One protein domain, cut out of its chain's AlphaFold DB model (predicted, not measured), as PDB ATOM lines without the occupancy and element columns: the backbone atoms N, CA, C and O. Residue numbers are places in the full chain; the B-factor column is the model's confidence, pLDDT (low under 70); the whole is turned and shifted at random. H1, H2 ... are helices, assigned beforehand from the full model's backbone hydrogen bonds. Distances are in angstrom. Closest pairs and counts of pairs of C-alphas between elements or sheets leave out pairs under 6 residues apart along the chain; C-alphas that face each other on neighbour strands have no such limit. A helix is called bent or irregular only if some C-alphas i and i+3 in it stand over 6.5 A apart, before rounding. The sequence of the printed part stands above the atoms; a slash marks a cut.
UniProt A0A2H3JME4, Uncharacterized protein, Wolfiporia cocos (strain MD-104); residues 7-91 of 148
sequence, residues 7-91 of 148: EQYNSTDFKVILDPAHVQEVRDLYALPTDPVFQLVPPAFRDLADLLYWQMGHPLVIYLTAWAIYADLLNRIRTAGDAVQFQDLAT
ATOM      1  N   GLU A   7      80.709  10.524 -30.474       69.44
ATOM      2  CA  GLU A   7      81.999  10.245 -29.829       69.44
ATOM      3  C   GLU A   7      82.585  11.469 -29.107       69.44
ATOM      4  O   GLU A   7      83.264  11.324 -28.093       69.44
ATOM      5  N   GLN A   8      82.266  12.690 -29.556       75.12
ATOM      6  CA  GLN A   8      82.718  13.926 -28.898       75.12
ATOM      7  C   GLN A   8      82.030  14.166 -27.542       75.12
ATOM      8  O   GLN A   8      82.459  15.025 -26.772       75.12
ATOM      9  N   TYR A   9      80.977  13.400 -27.240       76.00
ATOM     10  CA  TYR A   9      80.148  13.552 -26.045       76.00
ATOM     11  C   TYR A   9      80.219  12.348 -25.097       76.00
ATOM     12  O   TYR A   9      79.383  12.250 -24.199       76.00
ATOM     13  N   ASN A  10      81.183  11.430 -25.273       69.62
ATOM     14  CA  ASN A  10      81.247  10.163 -24.522       69.62
ATOM     15  C   ASN A  10      79.908   9.394 -24.539       69.62
ATOM     16  O   ASN A  10      79.556   8.698 -23.584       69.62
ATOM     17  N   SER A  11      79.128   9.531 -25.616       69.25
ATOM     18  CA  SER A  11      77.871   8.805 -25.755       69.25
ATOM     19  C   SER A  11      78.187   7.357 -26.128       69.25
ATOM     20  O   SER A  11      78.802   7.095 -27.158       69.25
ATOM     21  N   THR A  12      77.821   6.419 -25.255       72.31
ATOM     22  CA  THR A  12      77.983   4.981 -25.506       72.31
ATOM     23  C   THR A  12      76.726   4.458 -26.197       72.31
ATOM     24  O   THR A  12      75.616   4.740 -25.745       72.31
ATOM     25  N   ASP A  13      76.889   3.711 -27.291       68.56
ATOM     26  CA  ASP A  13      75.770   3.053 -27.968       68.56
ATOM     27  C   ASP A  13      75.342   1.810 -27.172       68.56
ATOM     28  O   ASP A  13      76.099   0.849 -27.032       68.56
ATOM     29  N   PHE A  14      74.124   1.838 -26.632       75.81
ATOM     30  CA  PHE A  14      73.529   0.749 -25.851       75.81
ATOM     31  C   PHE A  14      72.481  -0.029 -26.652       75.81
ATOM     32  O   PHE A  14      71.480  -0.483 -26.094       75.81
ATOM     33  N   LYS A  15      72.658  -0.161 -27.970       76.12
ATOM     34  CA  LYS A  15      71.696  -0.867 -28.817       76.12
ATOM     35  C   LYS A  15      71.440  -2.293 -28.319       76.12
ATOM     36  O   LYS A  15      72.262  -3.192 -28.482       76.12
ATOM     37  N   VAL A  16      70.244  -2.514 -27.783       75.81
ATOM     38  CA  VAL A  16      69.751  -3.850 -27.455       75.81
ATOM     39  C   VAL A  16      69.292  -4.506 -28.753       75.81
ATOM     40  O   VAL A  16      68.354  -4.046 -29.407       75.81
ATOM     41  N   ILE A  17      69.992  -5.563 -29.163       79.25
ATOM     42  CA  ILE A  17      69.612  -6.357 -30.332       79.25
ATOM     43  C   ILE A  17      68.473  -7.281 -29.900       79.25
ATOM     44  O   ILE A  17      68.696  -8.245 -29.173       79.25
ATOM     45  N   LEU A  18      67.255  -6.968 -30.339       78.81
ATOM     46  CA  LEU A  18      66.070  -7.796 -30.121       78.81
ATOM     47  C   LEU A  18      65.653  -8.450 -31.436       78.81
ATOM     48  O   LEU A  18      65.656  -7.804 -32.486       78.81
ATOM     49  N   ASP A  19      65.269  -9.722 -31.368       85.31
ATOM     50  CA  ASP A  19      64.613 -10.394 -32.486       85.31
ATOM     51  C   ASP A  19      63.205  -9.787 -32.674       85.31
ATOM     52  O   ASP A  19      62.427  -9.751 -31.712       85.31
ATOM     53  N   PRO A  20      62.863  -9.298 -33.884       83.81
ATOM     54  CA  PRO A  20      61.545  -8.749 -34.194       83.81
ATOM     55  C   PRO A  20      60.368  -9.650 -33.795       83.81
ATOM     56  O   PRO A  20      59.297  -9.123 -33.495       83.81
ATOM     57  N   ALA A  21      60.554 -10.973 -33.761       83.19
ATOM     58  CA  ALA A  21      59.521 -11.910 -33.327       83.19
ATOM     59  C   ALA A  21      59.063 -11.652 -31.878       83.19
ATOM     60  O   ALA A  21      57.862 -11.612 -31.618       83.19
ATOM     61  N   HIS A  22      59.991 -11.363 -30.958       83.50
ATOM     62  CA  HIS A  22      59.657 -11.059 -29.560       83.50
ATOM     63  C   HIS A  22      58.960  -9.701 -29.413       83.50
ATOM     64  O   HIS A  22      58.108  -9.521 -28.550       83.50
ATOM     65  N   VAL A  23      59.283  -8.731 -30.276       83.62
ATOM     66  CA  VAL A  23      58.574  -7.441 -30.294       83.62
ATOM     67  C   VAL A  23      57.117  -7.640 -30.705       83.62
ATOM     68  O   VAL A  23      56.235  -6.978 -30.161       83.62
ATOM     69  N   GLN A  24      56.856  -8.544 -31.651       84.12
ATOM     70  CA  GLN A  24      55.493  -8.872 -32.050       84.12
ATOM     71  C   GLN A  24      54.740  -9.601 -30.931       84.12
ATOM     72  O   GLN A  24      53.615  -9.221 -30.633       84.12
ATOM     73  N   GLU A  25      55.381 -10.549 -30.246       86.12
ATOM     74  CA  GLU A  25      54.800 -11.254 -29.094       86.12
ATOM     75  C   GLU A  25      54.381 -10.290 -27.971       86.12
ATOM     76  O   GLU A  25      53.246 -10.339 -27.499       86.12
ATOM     77  N   VAL A  26      55.251  -9.343 -27.598       85.00
ATOM     78  CA  VAL A  26      54.930  -8.287 -26.617       85.00
ATOM     79  C   VAL A  26      53.742  -7.449 -27.085       85.00
ATOM     80  O   VAL A  26      52.877  -7.098 -26.283       85.00
ATOM     81  N   ARG A  27      53.694  -7.099 -28.377       84.88
ATOM     82  CA  ARG A  27      52.597  -6.301 -28.931       84.88
ATOM     83  C   ARG A  27      51.275  -7.048 -28.876       84.88
ATOM     84  O   ARG A  27      50.280  -6.458 -28.476       84.88
ATOM     85  N   ASP A  28      51.273  -8.324 -29.228       84.06
ATOM     86  CA  ASP A  28      50.066  -9.147 -29.206       84.06
ATOM     87  C   ASP A  28      49.570  -9.385 -27.769       84.06
ATOM     88  O   ASP A  28      48.366  -9.506 -27.549       84.06
ATOM     89  N   LEU A  29      50.482  -9.397 -26.789       85.88
ATOM     90  CA  LEU A  29      50.162  -9.607 -25.377       85.88
ATOM     91  C   LEU A  29      49.685  -8.332 -24.661       85.88
ATOM     92  O   LEU A  29      48.730  -8.385 -23.890       85.88
ATOM     93  N   TYR A  30      50.340  -7.193 -24.908       82.12
ATOM     94  CA  TYR A  30      50.147  -5.965 -24.120       82.12
ATOM     95  C   TYR A  30      49.607  -4.771 -24.912       82.12
ATOM     96  O   TYR A  30      49.192  -3.780 -24.320       82.12
ATOM     97  N   ALA A  31      49.651  -4.818 -26.240       83.31
ATOM     98  CA  ALA A  31      49.327  -3.693 -27.113       83.31
ATOM     99  C   ALA A  31      48.413  -4.141 -28.259       83.31
ATOM    100  O   ALA A  31      48.672  -3.861 -29.434       83.31
ATOM    101  N   LEU A  32      47.334  -4.843 -27.899       84.75
ATOM    102  CA  LEU A  32      46.308  -5.262 -28.846       84.75
ATOM    103  C   LEU A  32      45.811  -4.039 -29.638       84.75
ATOM    104  O   LEU A  32      45.427  -3.039 -29.032       84.75
ATOM    105  N   PRO A  33      45.745  -4.097 -30.981       74.12
ATOM    106  CA  PRO A  33      45.353  -2.946 -31.806       74.12
ATOM    107  C   PRO A  33      43.949  -2.405 -31.510       74.12
ATOM    108  O   PRO A  33      43.615  -1.286 -31.893       74.12
ATOM    109  N   THR A  34      43.112  -3.222 -30.874       79.00
ATOM    110  CA  THR A  34      41.741  -2.899 -30.475       79.00
ATOM    111  C   THR A  34      41.646  -2.245 -29.097       79.00
ATOM    112  O   THR A  34      40.539  -1.929 -28.669       79.00
ATOM    113  N   ASP A  35      42.762  -2.076 -28.383       79.06
ATOM    114  CA  ASP A  35      42.762  -1.474 -27.054       79.06
ATOM    115  C   ASP A  35      42.326   0.010 -27.128       79.06
ATOM    116  O   ASP A  35      42.886   0.778 -27.924       79.06
ATOM    117  N   PRO A  36      41.352   0.447 -26.303       75.88
ATOM    118  CA  PRO A  36      40.926   1.843 -26.206       75.88
ATOM    119  C   PRO A  36      42.063   2.842 -25.958       75.88
ATOM    120  O   PRO A  36      41.930   4.016 -26.307       75.88
ATOM    121  N   VAL A  37      43.197   2.414 -25.390       79.88
ATOM    122  CA  VAL A  37      44.393   3.252 -25.223       79.88
ATOM    123  C   VAL A  37      44.920   3.778 -26.564       79.88
ATOM    124  O   VAL A  37      45.439   4.894 -26.619       79.88
ATOM    125  N   PHE A  38      44.719   3.031 -27.656       76.25
ATOM    126  CA  PHE A  38      45.091   3.437 -29.013       76.25
ATOM    127  C   PHE A  38      44.022   4.299 -29.703       76.25
ATOM    128  O   PHE A  38      44.261   4.836 -30.788       76.25
ATOM    129  N   GLN A  39      42.862   4.508 -29.073       81.00
ATOM    130  CA  GLN A  39      41.821   5.413 -29.557       81.00
ATOM    131  C   GLN A  39      42.133   6.867 -29.161       81.00
ATOM    132  O   GLN A  39      41.474   7.473 -28.315       81.00
ATOM    133  N   LEU A  40      43.163   7.430 -29.806       82.06
ATOM    134  CA  LEU A  40      43.695   8.776 -29.534       82.06
ATOM    135  C   LEU A  40      42.695   9.911 -29.784       82.06
ATOM    136  O   LEU A  40      42.856  11.004 -29.246       82.06
ATOM    137  N   VAL A  41      41.691   9.665 -30.623       81.38
ATOM    138  CA  VAL A  41      40.637  10.625 -30.945       81.38
ATOM    139  C   VAL A  41      39.276   9.936 -30.883       81.38
ATOM    140  O   VAL A  41      39.184   8.764 -31.264       81.38
ATOM    141  N   PRO A  42      38.217  10.650 -30.463       83.25
ATOM    142  CA  PRO A  42      36.857  10.146 -30.563       83.25
ATOM    143  C   PRO A  42      36.539   9.693 -32.002       83.25
ATOM    144  O   PRO A  42      36.921  10.390 -32.947       83.25
ATOM    145  N   PRO A  43      35.807   8.586 -32.216       81.94
ATOM    146  CA  PRO A  43      35.507   8.086 -33.557       81.94
ATOM    147  C   PRO A  43      34.716   9.108 -34.378       81.94
ATOM    148  O   PRO A  43      35.039   9.356 -35.533       81.94
ATOM    149  N   ALA A  44      33.783   9.817 -33.735       81.88
ATOM    150  CA  ALA A  44      33.030  10.902 -34.360       81.88
ATOM    151  C   ALA A  44      33.929  12.041 -34.881       81.88
ATOM    152  O   ALA A  44      33.635  12.652 -35.907       81.88
ATOM    153  N   PHE A  45      35.045  12.326 -34.195       84.38
ATOM    154  CA  PHE A  45      36.019  13.306 -34.674       84.38
ATOM    155  C   PHE A  45      36.760  12.794 -35.913       84.38
ATOM    156  O   PHE A  45      36.982  13.563 -36.846       84.38
ATOM    157  N   ARG A  46      37.116  11.502 -35.939       85.69
ATOM    158  CA  ARG A  46      37.749  10.871 -37.105       85.69
ATOM    159  C   ARG A  46      36.853  10.972 -38.337       85.69
ATOM    160  O   ARG A  46      37.322  11.463 -39.355       85.69
ATOM    161  N   ASP A  47      35.578  10.611 -38.219       87.06
ATOM    162  CA  ASP A  47      34.632  10.654 -39.342       87.06
ATOM    163  C   ASP A  47      34.516  12.064 -39.942       87.06
ATOM    164  O   ASP A  47      34.482  12.250 -41.161       87.06
ATOM    165  N   LEU A  48      34.500  13.084 -39.082       86.81
ATOM    166  CA  LEU A  48      34.464  14.477 -39.510       86.81
ATOM    167  C   LEU A  48      35.774  14.914 -40.173       86.81
ATOM    168  O   LEU A  48      35.744  15.579 -41.211       86.81
ATOM    169  N   ALA A  49      36.917  14.557 -39.588       88.31
ATOM    170  CA  ALA A  49      38.224  14.871 -40.150       88.31
ATOM    171  C   ALA A  49      38.402  14.219 -41.530       88.31
ATOM    172  O   ALA A  49      38.836  14.894 -42.464       88.31
ATOM    173  N   ASP A  50      37.987  12.960 -41.683       89.94
ATOM    174  CA  ASP A  50      38.034  12.223 -42.945       89.94
ATOM    175  C   ASP A  50      37.125  12.863 -44.000       89.94
ATOM    176  O   ASP A  50      37.534  13.045 -45.148       89.94
ATOM    177  N   LEU A  51      35.919  13.292 -43.614       89.94
ATOM    178  CA  LEU A  51      35.003  13.999 -44.510       89.94
ATOM    179  C   LEU A  51      35.588  15.330 -44.997       89.94
ATOM    180  O   LEU A  51      35.530  15.633 -46.191       89.94
ATOM    181  N   LEU A  52      36.172  16.128 -44.102       90.06
ATOM    182  CA  LEU A  52      36.793  17.404 -44.468       90.06
ATOM    183  C   LEU A  52      38.049  17.202 -45.318       90.06
ATOM    184  O   LEU A  52      38.273  17.938 -46.280       90.06
ATOM    185  N   TYR A  53      38.841  16.180 -45.011       92.94
ATOM    186  CA  TYR A  53      40.017  15.818 -45.788       92.94
ATOM    187  C   TYR A  53      39.642  15.317 -47.192       92.94
ATOM    188  O   TYR A  53      40.289  15.674 -48.183       92.94
ATOM    189  N   TRP A  54      38.534  14.580 -47.318       92.19
ATOM    190  CA  TRP A  54      37.959  14.206 -48.609       92.19
ATOM    191  C   TRP A  54      37.494  15.431 -49.406       92.19
ATOM    192  O   TRP A  54      37.794  15.548 -50.594       92.19
ATOM    193  N   GLN A  55      36.837  16.397 -48.756       90.06
ATOM    194  CA  GLN A  55      36.433  17.663 -49.387       90.06
ATOM    195  C   GLN A  55      37.619  18.510 -49.870       90.06
ATOM    196  O   GLN A  55      37.476  19.281 -50.817       90.06
ATOM    197  N   MET A  56      38.795  18.361 -49.257       89.75
ATOM    198  CA  MET A  56      40.042  18.979 -49.720       89.75
ATOM    199  C   MET A  56      40.638  18.295 -50.962       89.75
ATOM    200  O   MET A  56      41.653  18.755 -51.482       89.75
ATOM    201  N   GLY A  57      40.036  17.205 -51.448       91.88
ATOM    202  CA  GLY A  57      40.536  16.431 -52.582       91.88
ATOM    203  C   GLY A  57      41.628  15.430 -52.210       91.88
ATOM    204  O   GLY A  57      42.403  15.041 -53.079       91.88
ATOM    205  N   HIS A  58      41.702  15.026 -50.935       90.25
ATOM    206  CA  HIS A  58      42.658  14.035 -50.432       90.25
ATOM    207  C   HIS A  58      44.128  14.363 -50.804       90.25
ATOM    208  O   HIS A  58      44.822  13.566 -51.451       90.25
ATOM    209  N   PRO A  59      44.621  15.566 -50.443       92.06
ATOM    210  CA  PRO A  59      45.937  16.036 -50.861       92.06
ATOM    211  C   PRO A  59      47.059  15.165 -50.287       92.06
ATOM    212  O   PRO A  59      47.040  14.810 -49.110       92.06
ATOM    213  N   LEU A  60      48.072  14.862 -51.102       92.75
ATOM    214  CA  LEU A  60      49.207  14.033 -50.693       92.75
ATOM    215  C   LEU A  60      49.963  14.661 -49.506       92.75
ATOM    216  O   LEU A  60      50.477  15.780 -49.601       92.75
ATOM    217  N   VAL A  61      50.071  13.910 -48.409       91.81
ATOM    218  CA  VAL A  61      50.795  14.321 -47.201       91.81
ATOM    219  C   VAL A  61      52.268  13.942 -47.340       91.81
ATOM    220  O   VAL A  61      52.641  12.779 -47.235       91.81
ATOM    221  N   ILE A  62      53.115  14.941 -47.575       94.12
ATOM    222  CA  ILE A  62      54.579  14.835 -47.534       94.12
ATOM    223  C   ILE A  62      55.126  15.874 -46.558       94.12
ATOM    224  O   ILE A  62      54.423  16.818 -46.213       94.12
ATOM    225  N   TYR A  63      56.390  15.760 -46.152       92.25
ATOM    226  CA  TYR A  63      57.015  16.683 -45.191       92.25
ATOM    227  C   TYR A  63      56.772  18.175 -45.505       92.25
ATOM    228  O   TYR A  63      56.479  18.961 -44.609       92.25
ATOM    229  N   LEU A  64      56.816  18.554 -46.787       92.81
ATOM    230  CA  LEU A  64      56.605  19.936 -47.234       92.81
ATOM    231  C   LEU A  64      55.137  20.392 -47.171       92.81
ATOM    232  O   LEU A  64      54.873  21.574 -46.971       92.81
ATOM    233  N   THR A  65      54.181  19.480 -47.369       90.25
ATOM    234  CA  THR A  65      52.743  19.794 -47.453       90.25
ATOM    235  C   THR A  65      51.999  19.497 -46.158       90.25
ATOM    236  O   THR A  65      50.922  20.048 -45.946       90.25
ATOM    237  N   ALA A  66      52.572  18.681 -45.271       91.81
ATOM    238  CA  ALA A  66      51.931  18.197 -44.054       91.81
ATOM    239  C   ALA A  66      51.415  19.342 -43.178       91.81
ATOM    240  O   ALA A  66      50.259  19.327 -42.765       91.81
ATOM    241  N   TRP A  67      52.236  20.374 -42.957       94.06
ATOM    242  CA  TRP A  67      51.834  21.522 -42.146       94.06
ATOM    243  C   TRP A  67      50.708  22.341 -42.786       94.06
ATOM    244  O   TRP A  67      49.775  22.755 -42.103       94.06
ATOM    245  N   ALA A  68      50.769  22.552 -44.104       92.25
ATOM    246  CA  ALA A  68      49.749  23.306 -44.828       92.25
ATOM    247  C   ALA A  68      48.404  22.563 -44.847       92.25
ATOM    248  O   ALA A  68      47.364  23.165 -44.590       92.25
ATOM    249  N   ILE A  69      48.437  21.249 -45.088       93.00
ATOM    250  CA  ILE A  69      47.260  20.372 -45.045       93.00
ATOM    251  C   ILE A  69      46.659  20.373 -43.639       93.00
ATOM    252  O   ILE A  69      45.452  20.544 -43.495       93.00
ATOM    253  N   TYR A  70      47.494  20.248 -42.602       92.75
ATOM    254  CA  TYR A  70      47.054  20.333 -41.212       92.75
ATOM    255  C   TYR A  70      46.380  21.675 -40.902       92.75
ATOM    256  O   TYR A  70      45.300  21.696 -40.318       92.75
ATOM    257  N   ALA A  71      46.981  22.795 -41.310       93.06
ATOM    258  CA  ALA A  71      46.431  24.122 -41.057       93.06
ATOM    259  C   ALA A  71      45.082  24.348 -41.767       93.06
ATOM    260  O   ALA A  71      44.170  24.917 -41.163       93.06
ATOM    261  N   ASP A  72      44.932  23.887 -43.016       92.25
ATOM    262  CA  ASP A  72      43.658  23.985 -43.742       92.25
ATOM    263  C   ASP A  72      42.579  23.107 -43.094       92.25
ATOM    264  O   ASP A  72      41.474  23.576 -42.812       92.25
ATOM    265  N   LEU A  73      42.924  21.860 -42.756       91.75
ATOM    266  CA  LEU A  73      42.024  20.941 -42.063       91.75
ATOM    267  C   LEU A  73      41.582  21.513 -40.707       91.75
ATOM    268  O   LEU A  73      40.396  21.512 -40.388       91.75
ATOM    269  N   LEU A  74      42.512  22.081 -39.937       90.19
ATOM    270  CA  LEU A  74      42.231  22.706 -38.647       90.19
ATOM    271  C   LEU A  74      41.282  23.904 -38.777       90.19
ATOM    272  O   LEU A  74      40.363  24.046 -37.972       90.19
ATOM    273  N   ASN A  75      41.474  24.763 -39.779       90.50
ATOM    274  CA  ASN A  75      40.577  25.897 -40.018       90.50
ATOM    275  C   ASN A  75      39.165  25.433 -40.400       90.50
ATOM    276  O   ASN A  75      38.177  25.989 -39.913       90.50
ATOM    277  N   ARG A  76      39.050  24.381 -41.215       89.44
ATOM    278  CA  ARG A  76      37.759  23.767 -41.569       89.44
ATOM    279  C   ARG A  76      37.071  23.144 -40.357       89.44
ATOM    280  O   ARG A  76      35.876  23.338 -40.168       89.44
ATOM    281  N   ILE A  77      37.824  22.460 -39.498       87.56
ATOM    282  CA  ILE A  77      37.293  21.889 -38.255       87.56
ATOM    283  C   ILE A  77      36.816  22.996 -37.316       87.56
ATOM    284  O   ILE A  77      35.735  22.879 -36.760       87.56
ATOM    285  N   ARG A  78      37.571  24.090 -37.154       86.25
ATOM    286  CA  ARG A  78      37.168  25.220 -36.295       86.25
ATOM    287  C   ARG A  78      35.910  25.919 -36.800       86.25
ATOM    288  O   ARG A  78      35.016  26.202 -36.017       86.25
ATOM    289  N   THR A  79      35.813  26.138 -38.109       84.44
ATOM    290  CA  THR A  79      34.622  26.749 -38.720       84.44
ATOM    291  C   THR A  79      33.394  25.835 -38.666       84.44
ATOM    292  O   THR A  79      32.287  26.325 -38.470       84.44
ATOM    293  N   ALA A  80      33.571  24.513 -38.766       78.12
ATOM    294  CA  ALA A  80      32.515  23.539 -38.470       78.12
ATOM    295  C   ALA A  80      32.186  23.480 -36.961       78.12
ATOM    296  O   ALA A  80      31.032  23.297 -36.583       78.12
ATOM    297  N   GLY A  81      33.208  23.692 -36.126       68.50
ATOM    298  CA  GLY A  81      33.213  23.859 -34.671       68.50
ATOM    299  C   GLY A  81      32.217  24.871 -34.149       68.50
ATOM    300  O   GLY A  81      31.443  24.592 -33.243       68.50
ATOM    301  N   ASP A  82      32.213  26.040 -34.772       60.91
ATOM    302  CA  ASP A  82      31.322  27.129 -34.387       60.91
ATOM    303  C   ASP A  82      29.858  26.871 -34.810       60.91
ATOM    304  O   ASP A  82      28.944  27.517 -34.299       60.91
ATOM    305  N   ALA A  83      29.615  25.917 -35.720       55.28
ATOM    306  CA  ALA A  83      28.284  25.537 -36.205       55.28
ATOM    307  C   ALA A  83      27.697  24.287 -35.517       55.28
ATOM    308  O   ALA A  83      26.480  24.098 -35.524       55.28
ATOM    309  N   VAL A  84      28.537  23.436 -34.921       53.44
ATOM    310  CA  VAL A  84      28.152  22.185 -34.250       53.44
ATOM    311  C   VAL A  84      28.708  22.228 -32.832       53.44
ATOM    312  O   VAL A  84      29.911  22.322 -32.657       53.44
ATOM    313  N   GLN A  85      27.867  22.162 -31.796       52.97
ATOM    314  CA  GLN A  85      28.345  22.160 -30.408       52.97
ATOM    315  C   GLN A  85      29.175  20.889 -30.126       52.97
ATOM    316  O   GLN A  85      28.640  19.856 -29.747       52.97
ATOM    317  N   PHE A  86      30.503  20.963 -30.270       55.06
ATOM    318  CA  PHE A  86      31.447  19.890 -29.904       55.06
ATOM    319  C   PHE A  86      31.567  19.674 -28.384       55.06
ATOM    320  O   PHE A  86      32.337  18.823 -27.937       55.06
ATOM    321  N   GLN A  87      30.807  20.431 -27.588       51.38
ATOM    322  CA  GLN A  87      30.805  20.363 -26.128       51.38
ATOM    323  C   GLN A  87      30.405  18.966 -25.604       51.38
ATOM    324  O   GLN A  87      30.918  18.553 -24.565       51.38
ATOM    325  N   ASP A  88      29.575  18.227 -26.354       50.59
ATOM    326  CA  ASP A  88      29.089  16.884 -25.986       50.59
ATOM    327  C   ASP A  88      30.053  15.739 -26.362       50.59
ATOM    328  O   ASP A  88      29.962  14.649 -25.808       50.59
ATOM    329  N   LEU A  89      31.015  15.955 -27.272       51.94
ATOM    330  CA  LEU A  89      31.987  14.915 -27.667       51.94
ATOM    331  C   LEU A  89      33.225  14.876 -26.760       51.94
ATOM    332  O   LEU A  89      33.888  13.847 -26.653       51.94
ATOM    333  N   ALA A  90      33.549  15.998 -26.114       50.00
ATOM    334  CA  ALA A  90      34.671  16.099 -25.183       50.00
ATOM    335  C   ALA A  90      34.312  15.637 -23.758       50.00
ATOM    336  O   ALA A  90      35.208  15.322 -22.977       50.00
ATOM    337  N   THR A  91      33.023  15.596 -23.410       48.19
ATOM    338  CA  THR A  91      32.538  15.223 -22.070       48.19
ATOM    339  C   THR A  91      32.476  13.711 -21.850       48.19
ATOM    340  O   THR A  91      32.717  13.270 -20.730       48.19
TER     341      THR A  91
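Overview. This is residues 7 to 91 of the 148 residues of an uncharacterized protein of Wolfiporia cocos (strain MD-104) (UniProt A0A2H3JME4). A small head of two steeply angled helices, H3 and H2, has a long arm sticking out from it: residues 7 to 40, which hold H1 and make much of the length. H3, the longest helix, crosses H2 with residues 73 to 77, its residues 63 to 68 stick out from the head, and the short H4 comes near Ala 44 of H2. The printed part has 85 residues with four named helices, in the order H1, H2, H3, H4, and no named strand; the class is all helix. The whole is extended, with a radius of gyration of the C-alphas of 20.0 A and spans of 54 by 37 by 25 A.

Arrangement. H3, residues 63 to 81, touches H2, residues 43 to 55; the closest C-alphas are those of Tyr 53 and Leu 73, 6.6 A apart. H2 touches H3 with residues 49 to 53 alone, and H3 touches H2 with residues 73 to 77 alone. The two helices stand at a steep tilt of 67 degrees and run opposite ways. H4, residues 87 to 91, is close to H2 but not clearly touching it; the closest C-alphas, those of Ala 44 and Leu 89, are 7.9 A apart. H3 and H4 are apart. H1, residues 20 to 30, touches no helix and is apart from H2, H3 and H4. Each O i to N i+4 pair is within hydrogen-bond range in H1 and H2, against 13 of 15 in H3 and 0 of 1 in H4, where 0 of 2 O i to N i+3 pairs are within range.

Along the chain. H3 begins at C-alpha 63, (57.015, 16.683, -45.191), and measures 27.0 A from first to last C-alpha. It is irregular: C-alphas 64 and 67 are 7.2 A apart, against about 5 A in a regular helix. H2 measures 18.5 A, from Pro 43 to Gln 55. H1 measures 15.5 A and begins at C-alpha 20, (61.545, -8.749, -34.194). H4, five residues, ends at C-alpha 91, (32.538, 15.223, -22.070).

Size, cuts and confidence. The two C-alphas farthest apart, those of Asn 10 and Ala 83, are 56.4 A apart. Residues 7 to 40 stand free, as do residues 62 to 68; the body without them has 44 residues and spans 33 by 19 by 14 A. The link from H1 to H2 is long, with 12 residues; that from H2 to H3 is short, with 7, and that from H3 to H4 is tight, with 5. The printed part has no cut. The mean pLDDT of the printed part is 80.7; residue 7, residues 10 to 11, residue 13 and residues 81 to 91 are under 70, and H4 has a mean of 50.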